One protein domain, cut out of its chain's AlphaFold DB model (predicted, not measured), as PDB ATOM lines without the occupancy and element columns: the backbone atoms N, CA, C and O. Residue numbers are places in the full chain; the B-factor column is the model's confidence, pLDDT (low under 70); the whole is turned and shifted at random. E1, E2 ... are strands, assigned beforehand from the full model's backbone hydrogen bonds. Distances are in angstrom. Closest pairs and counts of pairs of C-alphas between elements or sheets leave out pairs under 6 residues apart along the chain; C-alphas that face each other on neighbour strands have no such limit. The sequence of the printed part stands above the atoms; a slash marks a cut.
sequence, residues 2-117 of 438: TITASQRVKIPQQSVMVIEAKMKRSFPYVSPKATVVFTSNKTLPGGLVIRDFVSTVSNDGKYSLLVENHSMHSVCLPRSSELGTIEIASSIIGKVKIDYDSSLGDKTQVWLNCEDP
ATOM      1  N   THR A   2     360.262 207.338 227.889       86.00
ATOM      2  CA  THR A   2     360.701 207.651 226.513       86.00
ATOM      3  C   THR A   2     361.977 206.888 226.146       86.00
ATOM      4  O   THR A   2     362.940 206.909 226.917       86.00
ATOM      5  N   ILE A   3     362.025 206.311 224.942       85.25
ATOM      6  CA  ILE A   3     363.246 205.806 224.302       85.25
ATOM      7  C   ILE A   3     363.774 206.810 223.268       85.25
ATOM      8  O   ILE A   3     363.026 207.439 222.517       85.25
ATOM      9  N   THR A   4     365.100 206.946 223.229       90.50
ATOM     10  CA  THR A   4     365.836 207.840 222.330       90.50
ATOM     11  C   THR A   4     366.995 207.129 221.642       90.50
ATOM     12  O   THR A   4     367.618 206.257 222.245       90.50
ATOM     13  N   ALA A   5     367.337 207.531 220.415       90.94
ATOM     14  CA  ALA A   5     368.544 207.059 219.733       90.94
ATOM     15  C   ALA A   5     369.795 207.418 220.558       90.94
ATOM     16  O   ALA A   5     369.974 208.574 220.955       90.94
ATOM     17  N   SER A   6     370.672 206.450 220.840       88.50
ATOM     18  CA  SER A   6     371.840 206.703 221.693       88.50
ATOM     19  C   SER A   6     372.915 207.528 220.977       88.50
ATOM     20  O   SER A   6     373.632 208.303 221.616       88.50
ATOM     21  N   GLN A   7     372.983 207.412 219.650       89.81
ATOM     22  CA  GLN A   7     373.941 208.057 218.755       89.81
ATOM     23  C   GLN A   7     373.259 208.586 217.486       89.81
ATOM     24  O   GLN A   7     372.070 208.360 217.272       89.81
ATOM     25  N   ARG A   8     374.003 209.328 216.656       93.00
ATOM     26  CA  ARG A   8     373.537 209.732 215.322       93.00
ATOM     27  C   ARG A   8     373.680 208.533 214.387       93.00
ATOM     28  O   ARG A   8     374.760 207.961 214.324       93.00
ATOM     29  N   VAL A   9     372.630 208.192 213.644       93.50
ATOM     30  CA  VAL A   9     372.636 207.079 212.677       93.50
ATOM     31  C   VAL A   9     372.110 207.564 211.328       93.50
ATOM     32  O   VAL A   9     371.178 208.365 211.277       93.50
ATOM     33  N   LYS A  10     372.699 207.084 210.230       94.38
ATOM     34  CA  LYS A  10     372.189 207.269 208.866       94.38
ATOM     35  C   LYS A  10     371.665 205.923 208.372       94.38
ATOM     36  O   LYS A  10     372.458 205.042 208.074       94.38
ATOM     37  N   ILE A  11     370.347 205.777 208.286       93.62
ATOM     38  CA  ILE A  11     369.698 204.554 207.805       93.62
ATOM     39  C   ILE A  11     369.558 204.668 206.274       93.62
ATOM     40  O   ILE A  11     368.912 205.614 205.804       93.62
ATOM     41  N   PRO A  12     370.159 203.772 205.466       93.81
ATOM     42  CA  PRO A  12     370.042 203.807 204.006       93.81
ATOM     43  C   PRO A  12     368.591 203.699 203.513       93.81
ATOM     44  O   PRO A  12     367.713 203.227 204.233       93.81
ATOM     45  N   GLN A  13     368.330 204.132 202.279       93.75
ATOM     46  CA  GLN A  13     367.025 203.946 201.629       93.75
ATOM     47  C   GLN A  13     366.703 202.456 201.455       93.75
ATOM     48  O   GLN A  13     367.616 201.670 201.207       93.75
ATOM     49  N   GLN A  14     365.422 202.086 201.548       92.12
ATOM     50  CA  GLN A  14     364.928 200.715 201.329       92.12
ATOM     51  C   GLN A  14     365.731 199.629 202.077       92.12
ATOM     52  O   GLN A  14     366.040 198.578 201.519       92.12
ATOM     53  N   SER A  15     366.104 199.899 203.331       90.38
ATOM     54  CA  SER A  15     367.012 199.055 204.117       90.38
ATOM     55  C   SER A  15     366.488 198.767 205.524       90.38
ATOM     56  O   SER A  15     365.553 199.418 205.999       90.38
ATOM     57  N   VAL A  16     367.114 197.797 206.194       88.81
ATOM     58  CA  VAL A  16     366.876 197.464 207.603       88.81
ATOM     59  C   VAL A  16     368.193 197.597 208.361       88.81
ATOM     60  O   VAL A  16     369.213 197.078 207.914       88.81
ATOM     61  N   MET A  17     368.179 198.283 209.503       89.25
ATOM     62  CA  MET A  17     369.364 198.510 210.329       89.25
ATOM     63  C   MET A  17     369.033 198.320 211.811       89.25
ATOM     64  O   MET A  17     367.970 198.736 212.273       89.25
ATOM     65  N   VAL A  18     369.953 197.720 212.568       88.56
ATOM     66  CA  VAL A  18     369.871 197.698 214.034       88.56
ATOM     67  C   VAL A  18     370.495 198.984 214.572       88.56
ATOM     68  O   VAL A  18     371.627 199.309 214.219       88.56
ATOM     69  N   ILE A  19     369.772 199.723 215.415       89.31
ATOM     70  CA  ILE A  19     370.266 200.957 216.040       89.31
ATOM     71  C   ILE A  19     370.298 200.830 217.563       89.31
ATOM     72  O   ILE A  19     369.389 200.268 218.174       89.31
ATOM     73  N   GLU A  20     371.332 201.393 218.186       88.38
ATOM     74  CA  GLU A  20     371.409 201.493 219.641       88.38
ATOM     75  C   GLU A  20     370.501 202.628 220.144       88.38
ATOM     76  O   GLU A  20     370.566 203.778 219.691       88.38
ATOM     77  N   ALA A  21     369.656 202.305 221.117       87.00
ATOM     78  CA  ALA A  21     368.743 203.226 221.770       87.00
ATOM     79  C   ALA A  21     368.840 203.117 223.298       87.00
ATOM     80  O   ALA A  21     369.332 202.135 223.848       87.00
ATOM     81  N   LYS A  22     368.385 204.156 224.000       84.75
ATOM     82  CA  LYS A  22     368.462 204.281 225.462       84.75
ATOM     83  C   LYS A  22     367.253 205.024 226.019       84.75
ATOM     84  O   LYS A  22     366.662 205.864 225.330       84.75
ATOM     85  N   MET A  23     366.922 204.775 227.282       80.62
ATOM     86  CA  MET A  23     365.868 205.527 227.962       80.62
ATOM     87  C   MET A  23     366.300 206.949 228.345       80.62
ATOM     88  O   MET A  23     367.462 207.233 228.642       80.62
ATOM     89  N   LYS A  24     365.333 207.866 228.291       72.31
ATOM     90  CA  LYS A  24     365.479 209.284 228.632       72.31
ATOM     91  C   LYS A  24     365.120 209.460 230.114       72.31
ATOM     92  O   LYS A  24     363.944 209.376 230.462       72.31
ATOM     93  N   ARG A  25     366.137 209.767 230.935       61.66
ATOM     94  CA  ARG A  25     366.212 209.631 232.415       61.66
ATOM     95  C   ARG A  25     366.596 208.217 232.869       61.66
ATOM     96  O   ARG A  25     366.299 207.237 232.195       61.66
ATOM     97  N   SER A  26     367.300 208.154 233.996       53.16
ATOM     98  CA  SER A  26     367.795 206.938 234.637       53.16
ATOM     99  C   SER A  26     366.808 206.407 235.683       53.16
ATOM    100  O   SER A  26     366.187 207.188 236.398       53.16
ATOM    101  N   PHE A  27     366.762 205.076 235.798       50.47
ATOM    102  CA  PHE A  27     365.927 204.266 236.699       50.47
ATOM    103  C   PHE A  27     364.395 204.266 236.456       50.47
ATOM    104  O   PHE A  27     363.819 205.278 236.057       50.47
ATOM    105  N   PRO A  28     363.719 203.130 236.743       56.34
ATOM    106  CA  PRO A  28     364.310 201.824 237.054       56.34
ATOM    107  C   PRO A  28     364.921 201.162 235.809       56.34
ATOM    108  O   PRO A  28     364.534 201.442 234.677       56.34
ATOM    109  N   TYR A  29     365.886 200.269 236.027       57.50
ATOM    110  CA  TYR A  29     366.310 199.308 235.011       57.50
ATOM    111  C   TYR A  29     365.099 198.455 234.608       57.50
ATOM    112  O   TYR A  29     364.459 197.845 235.468       57.50
ATOM    113  N   VAL A  30     364.757 198.432 233.317       59.75
ATOM    114  CA  VAL A  30     363.717 197.528 232.815       59.75
ATOM    115  C   VAL A  30     364.303 196.127 232.833       59.75
ATOM    116  O   VAL A  30     365.202 195.823 232.053       59.75
ATOM    117  N   SER A  31     363.806 195.291 233.745       57.50
ATOM    118  CA  SER A  31     364.211 193.889 233.832       57.50
ATOM    119  C   SER A  31     364.094 193.219 232.457       57.50
ATOM    120  O   SER A  31     363.061 193.386 231.805       57.50
ATOM    121  N   PRO A  32     365.066 192.395 232.029       57.50
ATOM    122  CA  PRO A  32     364.953 191.604 230.810       57.50
ATOM    123  C   PRO A  32     363.722 190.694 230.786       57.50
ATOM    124  O   PRO A  32     363.305 190.311 229.703       57.50
ATOM    125  N   LYS A  33     363.125 190.387 231.950       60.38
ATOM    126  CA  LYS A  33     361.882 189.606 232.097       60.38
ATOM    127  C   LYS A  33     360.606 190.464 232.203       60.38
ATOM    128  O   LYS A  33     359.537 189.934 232.491       60.38
ATOM    129  N   ALA A  34     360.696 191.785 232.041       64.12
ATOM    130  CA  ALA A  34     359.531 192.665 232.048       64.12
ATOM    131  C   ALA A  34     358.804 192.618 230.695       64.12
ATOM    132  O   ALA A  34     359.429 192.719 229.641       64.12
ATOM    133  N   THR A  35     357.475 192.526 230.733       68.81
ATOM    134  CA  THR A  35     356.636 192.732 229.545       68.81
ATOM    135  C   THR A  35     356.540 194.225 229.249       68.81
ATOM    136  O   THR A  35     356.284 195.023 230.157       68.81
ATOM    137  N   VAL A  36     356.740 194.615 227.989       71.94
ATOM    138  CA  VAL A  36     356.740 196.025 227.577       71.94
ATOM    139  C   VAL A  36     355.829 196.277 226.382       71.94
ATOM    140  O   VAL A  36     355.846 195.559 225.387       71.94
ATOM    141  N   VAL A  37     355.042 197.343 226.467       75.06
ATOM    142  CA  VAL A  37     354.288 197.889 225.335       75.06
ATOM    143  C   VAL A  37     355.109 199.031 224.752       75.06
ATOM    144  O   VAL A  37     355.524 199.928 225.486       75.06
ATOM    145  N   PHE A  38     355.372 198.988 223.447       79.12
ATOM    146  CA  PHE A  38     356.097 200.027 222.723       79.12
ATOM    147  C   PHE A  38     355.171 200.764 221.757       79.12
ATOM    148  O   PHE A  38     354.522 200.150 220.913       79.12
ATOM    149  N   THR A  39     355.176 202.091 221.824       81.38
ATOM    150  CA  THR A  39     354.435 202.955 220.901       81.38
ATOM    151  C   THR A  39     355.421 203.824 220.133       81.38
ATOM    152  O   THR A  39     356.114 204.658 220.722       81.38
ATOM    153  N   SER A  40     355.491 203.641 218.812       82.75
ATOM    154  CA  SER A  40     356.357 204.430 217.928       82.75
ATOM    155  C   SER A  40     355.998 205.917 217.965       82.75
ATOM    156  O   SER A  40     354.820 206.272 217.885       82.75
ATOM    157  N   ASN A  41     356.995 206.803 218.018       83.12
ATOM    158  CA  ASN A  41     356.751 208.243 217.987       83.12
ATOM    159  C   ASN A  41     356.199 208.687 216.616       83.12
ATOM    160  O   ASN A  41     356.836 208.487 215.582       83.12
ATOM    161  N   LYS A  42     355.048 209.371 216.620       79.00
ATOM    162  CA  LYS A  42     354.388 209.910 215.417       79.00
ATOM    163  C   LYS A  42     355.219 210.964 214.674       79.00
ATOM    164  O   LYS A  42     354.957 211.215 213.504       79.00
ATOM    165  N   THR A  43     356.203 211.588 215.332       81.75
ATOM    166  CA  THR A  43     357.106 212.576 214.711       81.75
ATOM    167  C   THR A  43     358.374 211.953 214.113       81.75
ATOM    168  O   THR A  43     359.338 212.675 213.847       81.75
ATOM    169  N   LEU A  44     358.428 210.626 213.940       83.50
ATOM    170  CA  LEU A  44     359.495 209.985 213.172       83.50
ATOM    171  C   LEU A  44     359.434 210.420 211.692       83.50
ATOM    172  O   LEU A  44     358.342 210.600 211.151       83.50
ATOM    173  N   PRO A  45     360.587 210.575 211.011       84.06
ATOM    174  CA  PRO A  45     360.632 210.827 209.573       84.06
ATOM    175  C   PRO A  45     359.811 209.811 208.768       84.06
ATOM    176  O   PRO A  45     359.913 208.603 208.986       84.06
ATOM    177  N   GLY A  46     359.021 210.307 207.811       82.31
ATOM    178  CA  GLY A  46     358.125 209.483 207.000       82.31
ATOM    179  C   GLY A  46     358.860 208.346 206.283       82.31
ATOM    180  O   GLY A  46     359.848 208.574 205.588       82.31
ATOM    181  N   GLY A  47     358.364 207.121 206.459       82.88
ATOM    182  CA  GLY A  47     358.980 205.905 205.930       82.88
ATOM    183  C   GLY A  47     359.943 205.196 206.889       82.88
ATOM    184  O   GLY A  47     360.356 204.088 206.564       82.88
ATOM    185  N   LEU A  48     360.271 205.757 208.061       87.31
ATOM    186  CA  LEU A  48     360.893 204.973 209.134       87.31
ATOM    187  C   LEU A  48     359.847 204.166 209.910       87.31
ATOM    188  O   LEU A  48     358.836 204.708 210.355       87.31
ATOM    189  N   VAL A  49     360.133 202.881 210.125       84.69
ATOM    190  CA  VAL A  49     359.311 201.961 210.921       84.69
ATOM    191  C   VAL A  49     360.205 201.235 211.919       84.69
ATOM    192  O   VAL A  49     361.152 200.554 211.536       84.69
ATOM    193  N   ILE A  50     359.893 201.350 213.210       84.88
ATOM    194  CA  ILE A  50     360.516 200.527 214.254       84.88
ATOM    195  C   ILE A  50     359.768 199.193 214.283       84.88
ATOM    196  O   ILE A  50     358.534 199.175 214.321       84.88
ATOM    197  N   ARG A  51     360.506 198.085 214.196       77.75
ATOM    198  CA  ARG A  51     359.945 196.738 214.029       77.75
ATOM    199  C   ARG A  51     360.052 195.854 215.253       77.75
ATOM    200  O   ARG A  51     359.112 195.112 215.489       77.75
ATOM    201  N   ASP A  52     361.196 195.875 215.934       69.62
ATOM    202  CA  ASP A  52     361.568 194.825 216.888       69.62
ATOM    203  C   ASP A  52     362.637 195.299 217.889       69.62
ATOM    204  O   ASP A  52     363.390 196.239 217.610       69.62
ATOM    205  N   PHE A  53     362.734 194.611 219.026       74.00
ATOM    206  CA  PHE A  53     363.810 194.722 220.010       74.00
ATOM    207  C   PHE A  53     364.739 193.506 219.859       74.00
ATOM    208  O   PHE A  53     364.520 192.445 220.430       74.00
ATOM    209  N   VAL A  54     365.818 193.679 219.090       63.56
ATOM    210  CA  VAL A  54     366.742 192.614 218.641       63.56
ATOM    211  C   VAL A  54     367.493 191.935 219.795       63.56
ATOM    212  O   VAL A  54     368.022 190.837 219.632       63.56
ATOM    213  N   SER A  55     367.558 192.576 220.962       52.78
ATOM    214  CA  SER A  55     368.167 192.017 222.167       52.78
ATOM    215  C   SER A  55     367.304 192.270 223.396       52.78
ATOM    216  O   SER A  55     366.640 193.304 223.511       52.78
ATOM    217  N   THR A  56     367.429 191.376 224.377       53.56
ATOM    218  CA  THR A  56     367.099 191.669 225.774       53.56
ATOM    219  C   THR A  56     367.782 192.962 226.240       53.56
ATOM    220  O   THR A  56     368.790 193.405 225.675       53.56
ATOM    221  N   VAL A  57     367.201 193.600 227.261       55.91
ATOM    222  CA  VAL A  57     367.696 194.875 227.799       55.91
ATOM    223  C   VAL A  57     369.109 194.685 228.345       55.91
ATOM    224  O   VAL A  57     369.324 193.894 229.264       55.91
ATOM    225  N   SER A  58     370.072 195.427 227.799       56.12
ATOM    226  CA  SER A  58     371.446 195.409 228.300       56.12
ATOM    227  C   SER A  58     371.492 195.968 229.723       56.12
ATOM    228  O   SER A  58     370.779 196.923 230.039       56.12
ATOM    229  N   ASN A  59     372.355 195.413 230.581       57.06
ATOM    230  CA  ASN A  59     372.511 195.823 231.986       57.06
ATOM    231  C   ASN A  59     372.829 197.326 232.165       57.06
ATOM    232  O   ASN A  59     372.591 197.876 233.236       57.06
ATOM    233  N   ASP A  60     373.337 198.002 231.129       62.16
ATOM    234  CA  ASP A  60     373.606 199.449 231.105       62.16
ATOM    235  C   ASP A  60     372.407 200.319 230.654       62.16
ATOM    236  O   ASP A  60     372.525 201.540 230.543       62.16
ATOM    237  N   GLY A  61     371.240 199.716 230.405       67.25
ATOM    238  CA  GLY A  61     370.022 200.413 229.978       67.25
ATOM    239  C   GLY A  61     369.957 200.729 228.478       67.25
ATOM    240  O   GLY A  61     369.175 201.601 228.075       67.25
ATOM    241  N   LYS A  62     370.764 200.046 227.656       77.06
ATOM    242  CA  LYS A  62     370.669 200.074 226.189       77.06
ATOM    243  C   LYS A  62     369.684 199.043 225.633       77.06
ATOM    244  O   LYS A  62     369.475 197.970 226.199       77.06
ATOM    245  N   TYR A  63     369.140 199.377 224.466       79.00
ATOM    246  CA  TYR A  63     368.185 198.594 223.689       79.00
ATOM    247  C   TYR A  63     368.658 198.536 222.233       79.00
ATOM    248  O   TYR A  63     368.995 199.574 221.657       79.00
ATOM    249  N   SER A  64     368.647 197.349 221.634       82.94
ATOM    250  CA  SER A  64     368.945 197.152 220.211       82.94
ATOM    251  C   SER A  64     367.635 197.175 219.423       82.94
ATOM    252  O   SER A  64     366.837 196.252 219.557       82.94
ATOM    253  N   LEU A  65     367.381 198.214 218.627       84.56
ATOM    254  CA  LEU A  65     366.130 198.362 217.869       84.56
ATOM    255  C   LEU A  65     366.315 198.012 216.396       84.56
ATOM    256  O   LEU A  65     367.180 198.586 215.739       84.56
ATOM    257  N   LEU A  66     365.454 197.149 215.858       85.62
ATOM    258  CA  LEU A  66     365.350 196.919 214.419       85.62
ATOM    259  C   LEU A  66     364.534 198.052 213.791       85.62
ATOM    260  O   LEU A  66     363.361 198.236 214.127       85.62
ATOM    261  N   VAL A  67     365.144 198.809 212.880       89.25
ATOM    262  CA  VAL A  67     364.496 199.933 212.194       89.25
ATOM    263  C   VAL A  67     364.596 199.751 210.688       89.25
ATOM    264  O   VAL A  67     365.680 199.604 210.127       89.25
ATOM    265  N   GLU A  68     363.445 199.782 210.031       90.00
ATOM    266  CA  GLU A  68     363.322 199.769 208.579       90.00
ATOM    267  C   GLU A  68     363.171 201.198 208.055       90.00
ATOM    268  O   GLU A  68     362.491 202.027 208.662       90.00
ATOM    269  N   ASN A  69     363.765 201.473 206.897       92.38
ATOM    270  CA  ASN A  69     363.523 202.685 206.125       92.38
ATOM    271  C   ASN A  69     362.915 202.312 204.773       92.38
ATOM    272  O   ASN A  69     363.615 201.843 203.879       92.38
ATOM    273  N   HIS A  70     361.613 202.539 204.615       89.56
ATOM    274  CA  HIS A  70     360.865 202.317 203.372       89.56
ATOM    275  C   HIS A  70     360.922 203.514 202.416       89.56
ATOM    276  O   HIS A  70     360.440 203.416 201.289       89.56
ATOM    277  N   SER A  71     361.485 204.650 202.842       88.75
ATOM    278  CA  SER A  71     361.598 205.830 201.983       88.75
ATOM    279  C   SER A  71     362.662 205.647 200.893       88.75
ATOM    280  O   SER A  71     363.607 204.863 201.025       88.75
ATOM    281  N   MET A  72     362.529 206.422 199.815       91.25
ATOM    282  CA  MET A  72     363.450 206.427 198.671       91.25
ATOM    283  C   MET A  72     364.761 207.192 198.938       91.25
ATOM    284  O   MET A  72     365.523 207.447 198.007       91.25
ATOM    285  N   HIS A  73     365.026 207.595 200.187       93.00
ATOM    286  CA  HIS A  73     366.172 208.416 200.584       93.00
ATOM    287  C   HIS A  73     366.797 207.891 201.887       93.00
ATOM    288  O   HIS A  73     366.125 207.264 202.705       93.00
ATOM    289  N   SER A  74     368.089 208.145 202.120       92.75
ATOM    290  CA  SER A  74     368.712 207.796 203.404       92.75
ATOM    291  C   SER A  74     368.285 208.773 204.502       92.75
ATOM    292  O   SER A  74     368.537 209.974 204.377       92.75
ATOM    293  N   VAL A  75     367.709 208.275 205.595       93.56
ATOM    294  CA  VAL A  75     367.262 209.110 206.716       93.56
ATOM    295  C   VAL A  75     368.366 209.220 207.766       93.56
ATOM    296  O   VAL A  75     368.890 208.216 208.242       93.56
ATOM    297  N   CYS A  76     368.704 210.446 208.165       92.38
ATOM    298  CA  CYS A  76     369.570 210.691 209.319       92.38
ATOM    299  C   CYS A  76     368.725 210.880 210.585       92.38
ATOM    300  O   CYS A  76     367.955 211.833 210.665       92.38
ATOM    301  N   LEU A  77     368.925 210.027 211.588       91.12
ATOM    302  CA  LEU A  77     368.432 210.221 212.951       91.12
ATOM    303  C   LEU A  77     369.525 210.899 213.797       91.12
ATOM    304  O   LEU A  77     370.602 210.322 213.972       91.12
ATOM    305  N   PRO A  78     369.296 212.117 214.320       92.31
ATOM    306  CA  PRO A  78     370.153 212.721 215.336       92.31
ATOM    307  C   PRO A  78     370.295 211.883 216.618       92.31
ATOM    308  O   PRO A  78     369.403 211.133 217.017       92.31
ATOM    309  N   ARG A  79     371.412 212.081 217.331       91.12
ATOM    310  CA  ARG A  79     371.576 211.582 218.704       91.12
ATOM    311  C   ARG A  79     370.495 212.190 219.599       91.12
ATOM    312  O   ARG A  79     370.222 213.384 219.514       91.12
ATOM    313  N   SER A  80     369.926 211.373 220.479       89.88
ATOM    314  CA  SER A  80     368.807 211.716 221.366       89.88
ATOM    315  C   SER A  80     367.453 211.959 220.671       89.88
ATOM    316  O   SER A  80     366.520 212.394 221.348       89.88
ATOM    317  N   SER A  81     367.298 211.653 219.374       90.81
ATOM    318  CA  SER A  81     365.982 211.652 218.710       90.81
ATOM    319  C   SER A  81     365.000 210.720 219.419       90.81
ATOM    320  O   SER A  81     365.349 209.587 219.744       90.81
ATOM    321  N   GLU A  82     363.778 211.198 219.655       90.81
ATOM    322  CA  GLU A  82     362.713 210.472 220.353       90.81
ATOM    323  C   GLU A  82     362.080 209.427 219.427       90.81
ATOM    324  O   GLU A  82     361.448 209.772 218.429       90.81
ATOM    325  N   LEU A  83     362.290 208.147 219.745       88.81
ATOM    326  CA  LEU A  83     361.904 207.013 218.897       88.81
ATOM    327  C   LEU A  83     360.503 206.488 219.231       88.81
ATOM    328  O   LEU A  83     359.790 205.999 218.358       88.81
ATOM    329  N   GLY A  84     360.095 206.613 220.491       86.44
ATOM    330  CA  GLY A  84     358.806 206.145 220.985       86.44
ATOM    331  C   GLY A  84     358.786 206.039 222.503       86.44
ATOM    332  O   GLY A  84     359.763 206.378 223.181       86.44
ATOM    333  N   THR A  85     357.679 205.540 223.037       82.00
ATOM    334  CA  THR A  85     357.498 205.300 224.470       82.00
ATOM    335  C   THR A  85     357.409 203.812 224.780       82.00
ATOM    336  O   THR A  85     356.731 203.077 224.071       82.00
ATOM    337  N   ILE A  86     358.063 203.384 225.864       77.69
ATOM    338  CA  ILE A  86     357.812 202.100 226.527       77.69
ATOM    339  C   ILE A  86     356.943 202.313 227.762       77.69
ATOM    340  O   ILE A  86     357.231 203.182 228.594       77.69
ATOM    341  N   GLU A  87     355.960 201.443 227.929       75.31
ATOM    342  CA  GLU A  87     355.212 201.232 229.164       75.31
ATOM    343  C   GLU A  87     355.476 199.802 229.657       75.31
ATOM    344  O   GLU A  87     355.469 198.862 228.865       75.31
ATOM    345  N   ILE A  88     355.770 199.630 230.951       73.25
ATOM    346  CA  ILE A  88     355.920 198.296 231.553       73.25
ATOM    347  C   ILE A  88     354.524 197.810 231.931       73.25
ATOM    348  O   ILE A  88     353.846 198.469 232.719       73.25
ATOM    349  N   ALA A  89     354.118 196.653 231.414       65.44
ATOM    350  CA  ALA A  89     352.876 196.005 231.814       65.44
ATOM    351  C   ALA A  89     353.154 194.992 232.935       65.44
ATOM    352  O   ALA A  89     354.006 194.116 232.792       65.44
ATOM    353  N   SER A  90     352.420 195.093 234.046       53.91
ATOM    354  CA  SER A  90     352.408 194.071 235.107       53.91
ATOM    355  C   SER A  90     351.547 192.856 234.743       53.91
ATOM    356  O   SER A  90     351.768 191.767 235.262       53.91
ATOM    357  N   SER A  91     350.578 193.041 233.845       48.75
ATOM    358  CA  SER A  91     349.793 191.998 233.184       48.75
ATOM    359  C   SER A  91     349.196 192.565 231.891       48.75
ATOM    360  O   SER A  91     348.989 193.777 231.789       48.75
ATOM    361  N   ILE A  92     348.907 191.706 230.913       52.09
ATOM    362  CA  ILE A  92     348.159 192.056 229.700       52.09
ATOM    363  C   ILE A  92     346.897 191.200 229.675       52.09
ATOM    364  O   ILE A  92     346.973 189.977 229.598       52.09
ATOM    365  N   ILE A  93     345.736 191.853 229.738       39.50
ATOM    366  CA  ILE A  93     344.424 191.202 229.753       39.50
ATOM    367  C   ILE A  93     343.602 191.780 228.599       39.50
ATOM    368  O   ILE A  93     343.190 192.938 228.643       39.50
ATOM    369  N   GLY A  94     343.392 190.984 227.549       35.88
ATOM    370  CA  GLY A  94     342.621 191.371 226.364       35.88
ATOM    371  C   GLY A  94     343.183 190.798 225.061       35.88
ATOM    372  O   GLY A  94     344.287 190.261 225.021       35.88
ATOM    373  N   LYS A  95     342.418 190.922 223.969       36.28
ATOM    374  CA  LYS A  95     342.861 190.513 222.625       36.28
ATOM    375  C   LYS A  95     343.754 191.599 222.016       36.28
ATOM    376  O   LYS A  95     343.261 192.659 221.639       36.28
ATOM    377  N   VAL A  96     345.053 191.327 221.885       42.34
ATOM    378  CA  VAL A  96     345.993 192.206 221.168       42.34
ATOM    379  C   VAL A  96     345.737 192.088 219.662       42.34
ATOM    380  O   VAL A  96     346.127 191.112 219.028       42.34
ATOM    381  N   LYS A  97     345.059 193.083 219.082       35.78
ATOM    382  CA  LYS A  97     344.794 193.159 217.640       35.78
ATOM    383  C   LYS A  97     346.003 193.772 216.927       35.78
ATOM    384  O   LYS A  97     346.153 194.989 216.893       35.78
ATOM    385  N   ILE A  98     346.874 192.921 216.385       43.12
ATOM    386  CA  ILE A  98     347.990 193.354 215.532       43.12
ATOM    387  C   ILE A  98     347.425 193.706 214.154       43.12
ATOM    388  O   ILE A  98     347.124 192.821 213.354       43.12
ATOM    389  N   ASP A  99     347.280 195.001 213.878       33.19
ATOM    390  CA  ASP A  99     346.809 195.471 212.577       33.19
ATOM    391  C   ASP A  99     347.935 195.476 211.533       33.19
ATOM    392  O   ASP A  99     348.818 196.342 211.488       33.19
ATOM    393  N   TYR A 100     347.871 194.460 210.667       35.69
ATOM    394  CA  TYR A 100     348.758 194.259 209.521       35.69
ATOM    395  C   TYR A 100     348.553 195.287 208.397       35.69
ATOM    396  O   TYR A 100     349.360 195.323 207.469       35.69
ATOM    397  N   ASP A 101     347.527 196.140 208.479       30.77
ATOM    398  CA  ASP A 101     347.233 197.142 207.453       30.77
ATOM    399  C   ASP A 101     348.400 198.114 207.231       30.77
ATOM    400  O   ASP A 101     349.001 198.660 208.160       30.77
ATOM    401  N   SER A 102     348.733 198.332 205.961       36.34
ATOM    402  CA  SER A 102     349.929 199.066 205.526       36.34
ATOM    403  C   SER A 102     349.809 200.594 205.619       36.34
ATOM    404  O   SER A 102     350.718 201.308 205.198       36.34
ATOM    405  N   SER A 103     348.694 201.116 206.133       34.12
ATOM    406  CA  SER A 103     348.445 202.549 206.294       34.12
ATOM    407  C   SER A 103     349.161 203.131 207.520       34.12
ATOM    408  O   SER A 103     349.342 202.477 208.549       34.12
ATOM    409  N   LEU A 104     349.588 204.394 207.410       43.81
ATOM    410  CA  LEU A 104     350.186 205.139 208.519       43.81
ATOM    411  C   LEU A 104     349.136 205.390 209.611       43.81
ATOM    412  O   LEU A 104     348.183 206.135 209.396       43.81
ATOM    413  N   GLY A 105     349.359 204.822 210.796       35.09
ATOM    414  CA  GLY A 105     348.560 205.077 211.990       35.09
ATOM    415  C   GLY A 105     349.067 204.273 213.185       35.09
ATOM    416  O   GLY A 105     349.064 203.049 213.140       35.09
ATOM    417  N   ASP A 106     349.534 204.977 214.220       40.34
ATOM    418  CA  ASP A 106     349.627 204.554 215.629       40.34
ATOM    419  C   ASP A 106     349.866 203.054 215.906       40.34
ATOM    420  O   ASP A 106     349.067 202.386 216.562       40.34
ATOM    421  N   LYS A 107     351.001 202.518 215.438       51.84
ATOM    422  CA  LYS A 107     351.355 201.105 215.637       51.84
ATOM    423  C   LYS A 107     351.901 200.849 217.044       51.84
ATOM    424  O   LYS A 107     353.111 200.808 217.260       51.84
ATOM    425  N   THR A 108     350.991 200.662 217.996       44.62
ATOM    426  CA  THR A 108     351.289 200.098 219.319       44.62
ATOM    427  C   THR A 108     351.681 198.627 219.168       44.62
ATOM    428  O   THR A 108     350.897 197.811 218.687       44.62
ATOM    429  N   GLN A 109     352.901 198.286 219.572       54.31
ATOM    430  CA  GLN A 109     353.473 196.940 219.525       54.31
ATOM    431  C   GLN A 109     353.604 196.387 220.950       54.31
ATOM    432  O   GLN A 109     353.944 197.115 221.882       54.31
ATOM    433  N   VAL A 110     353.336 195.095 221.125       47.53
ATOM    434  CA  VAL A 110     353.339 194.425 222.433       47.53
ATOM    435  C   VAL A 110     354.457 193.391 222.463       47.53
ATOM    436  O   VAL A 110     354.474 192.489 221.629       47.53
ATOM    437  N   TRP A 111     355.368 193.510 223.430       53.47
ATOM    438  CA  TRP A 111     356.577 192.694 223.529       53.47
ATOM    439  C   TRP A 111     356.578 191.856 224.811       53.47
ATOM    440  O   TRP A 111     356.639 192.380 225.929       53.47
ATOM    441  N   LEU A 112     356.508 190.537 224.628       45.50
ATOM    442  CA  LEU A 112     356.544 189.527 225.684       45.50
ATOM    443  C   LEU A 112     357.951 188.921 225.770       45.50
ATOM    444  O   LEU A 112     358.297 188.037 224.987       45.50
ATOM    445  N   ASN A 113     358.754 189.360 226.741       39.62
ATOM    446  CA  ASN A 113     360.046 188.733 227.017       39.62
ATOM    447  C   ASN A 113     359.860 187.467 227.871       39.62
ATOM    448  O   ASN A 113     359.920 187.510 229.102       39.62
ATOM    449  N   CYS A 114     359.637 186.333 227.209       28.61
ATOM    450  CA  CYS A 114     359.497 185.027 227.851       28.61
ATOM    451  C   CYS A 114     360.802 184.216 227.771       28.61
ATOM    452  O   CYS A 114     361.162 183.749 226.697       28.61
ATOM    453  N   GLU A 115     361.462 183.972 228.909       32.66
ATOM    454  CA  GLU A 115     362.554 182.989 229.004       32.66
ATOM    455  C   GLU A 115     362.590 182.283 230.378       32.66
ATOM    456  O   GLU A 115     363.010 182.850 231.400       32.66
ATOM    457  N   ASP A 116     362.128 181.026 230.371       27.45
ATOM    458  CA  ASP A 116     362.471 179.941 231.311       27.45
ATOM    459  C   ASP A 116     362.147 178.570 230.646       27.45
ATOM    460  O   ASP A 116     361.251 177.849 231.092       27.45
ATOM    461  N   PRO A 117     362.790 178.230 229.503       37.94
ATOM    462  CA  PRO A 117     362.412 177.068 228.684       37.94
ATOM    463  C   PRO A 117     362.607 175.717 229.394       37.94
ATOM    464  O   PRO A 117     361.980 174.733 229.015       37.94
TER     465      PRO A 117
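What this domain is: This is residues 2 to 117 of the 438 residues of an uncharacterized protein of Daphnia pulex (UniProt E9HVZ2). One seven-stranded sheet curls like part of a barrel and folds back on itself into two leaves that face each other, E5 E6 E3 and E8 E4 E9, with E1 as the hinge. A small second sheet, E2 and E7, lies at one end, and a long loop, residues 90 to 107, joins E8 to E9. The printed part has 116 residues, no named helix and nine strands, E1 to E9 in chain order; the large sheet's order is E5 E6 E3 E1 E8 E4 E9, antiparallel. The class is all strand, though named strands hold 51 of the 116 residues; the whole is compact, radius of gyration of the C-alphas 14.3 A, spans 41 by 33 by 26 A.

Where its parts are: E1, residues 2 to 5, begins at C-alpha 2 (360.701, 207.651, 226.513). E2 is residues 9 to 11, E3 residues 15 to 23, 24.7 A long, and E4 residues 35 to 40. E5 is residues 48 to 53, E6 residues 62 to 69, 21.5 A, and E7 residues 75 to 77. E8 is residues 82 to 89, 20.9 A, and E9, residues 108 to 111, ends at C-alpha 111 (356.577, 192.694, 223.529).

How they stand to each other: E1 has N 4 and O 22 of E3 at 2.8 A, and N 3 and O 84 of E8 at 2.9 A. E3 pairs with E6, N 19 and O 65 at 2.8 A. E5 and E6 form a hairpin, N 49 and O 68 at 2.9 A. E4 pairs with E8, N 37 and O 87 at 2.9 A, and with E9, N 38 and O 109 at 2.8 A. E5 and E9 are edge strands. E2 and E7 are antiparallel, N 11 and O 75 at 2.8 A.

The domain as a whole: The farthest C-alphas, His 73 and Pro 117, are 42.3 A apart. The printed part has no cut; the links E3 to E4 and E8 to E9 are long. Model pLDDT is under 70 at residues 25 to 35, 52, 54 to 61 and 89 to 117.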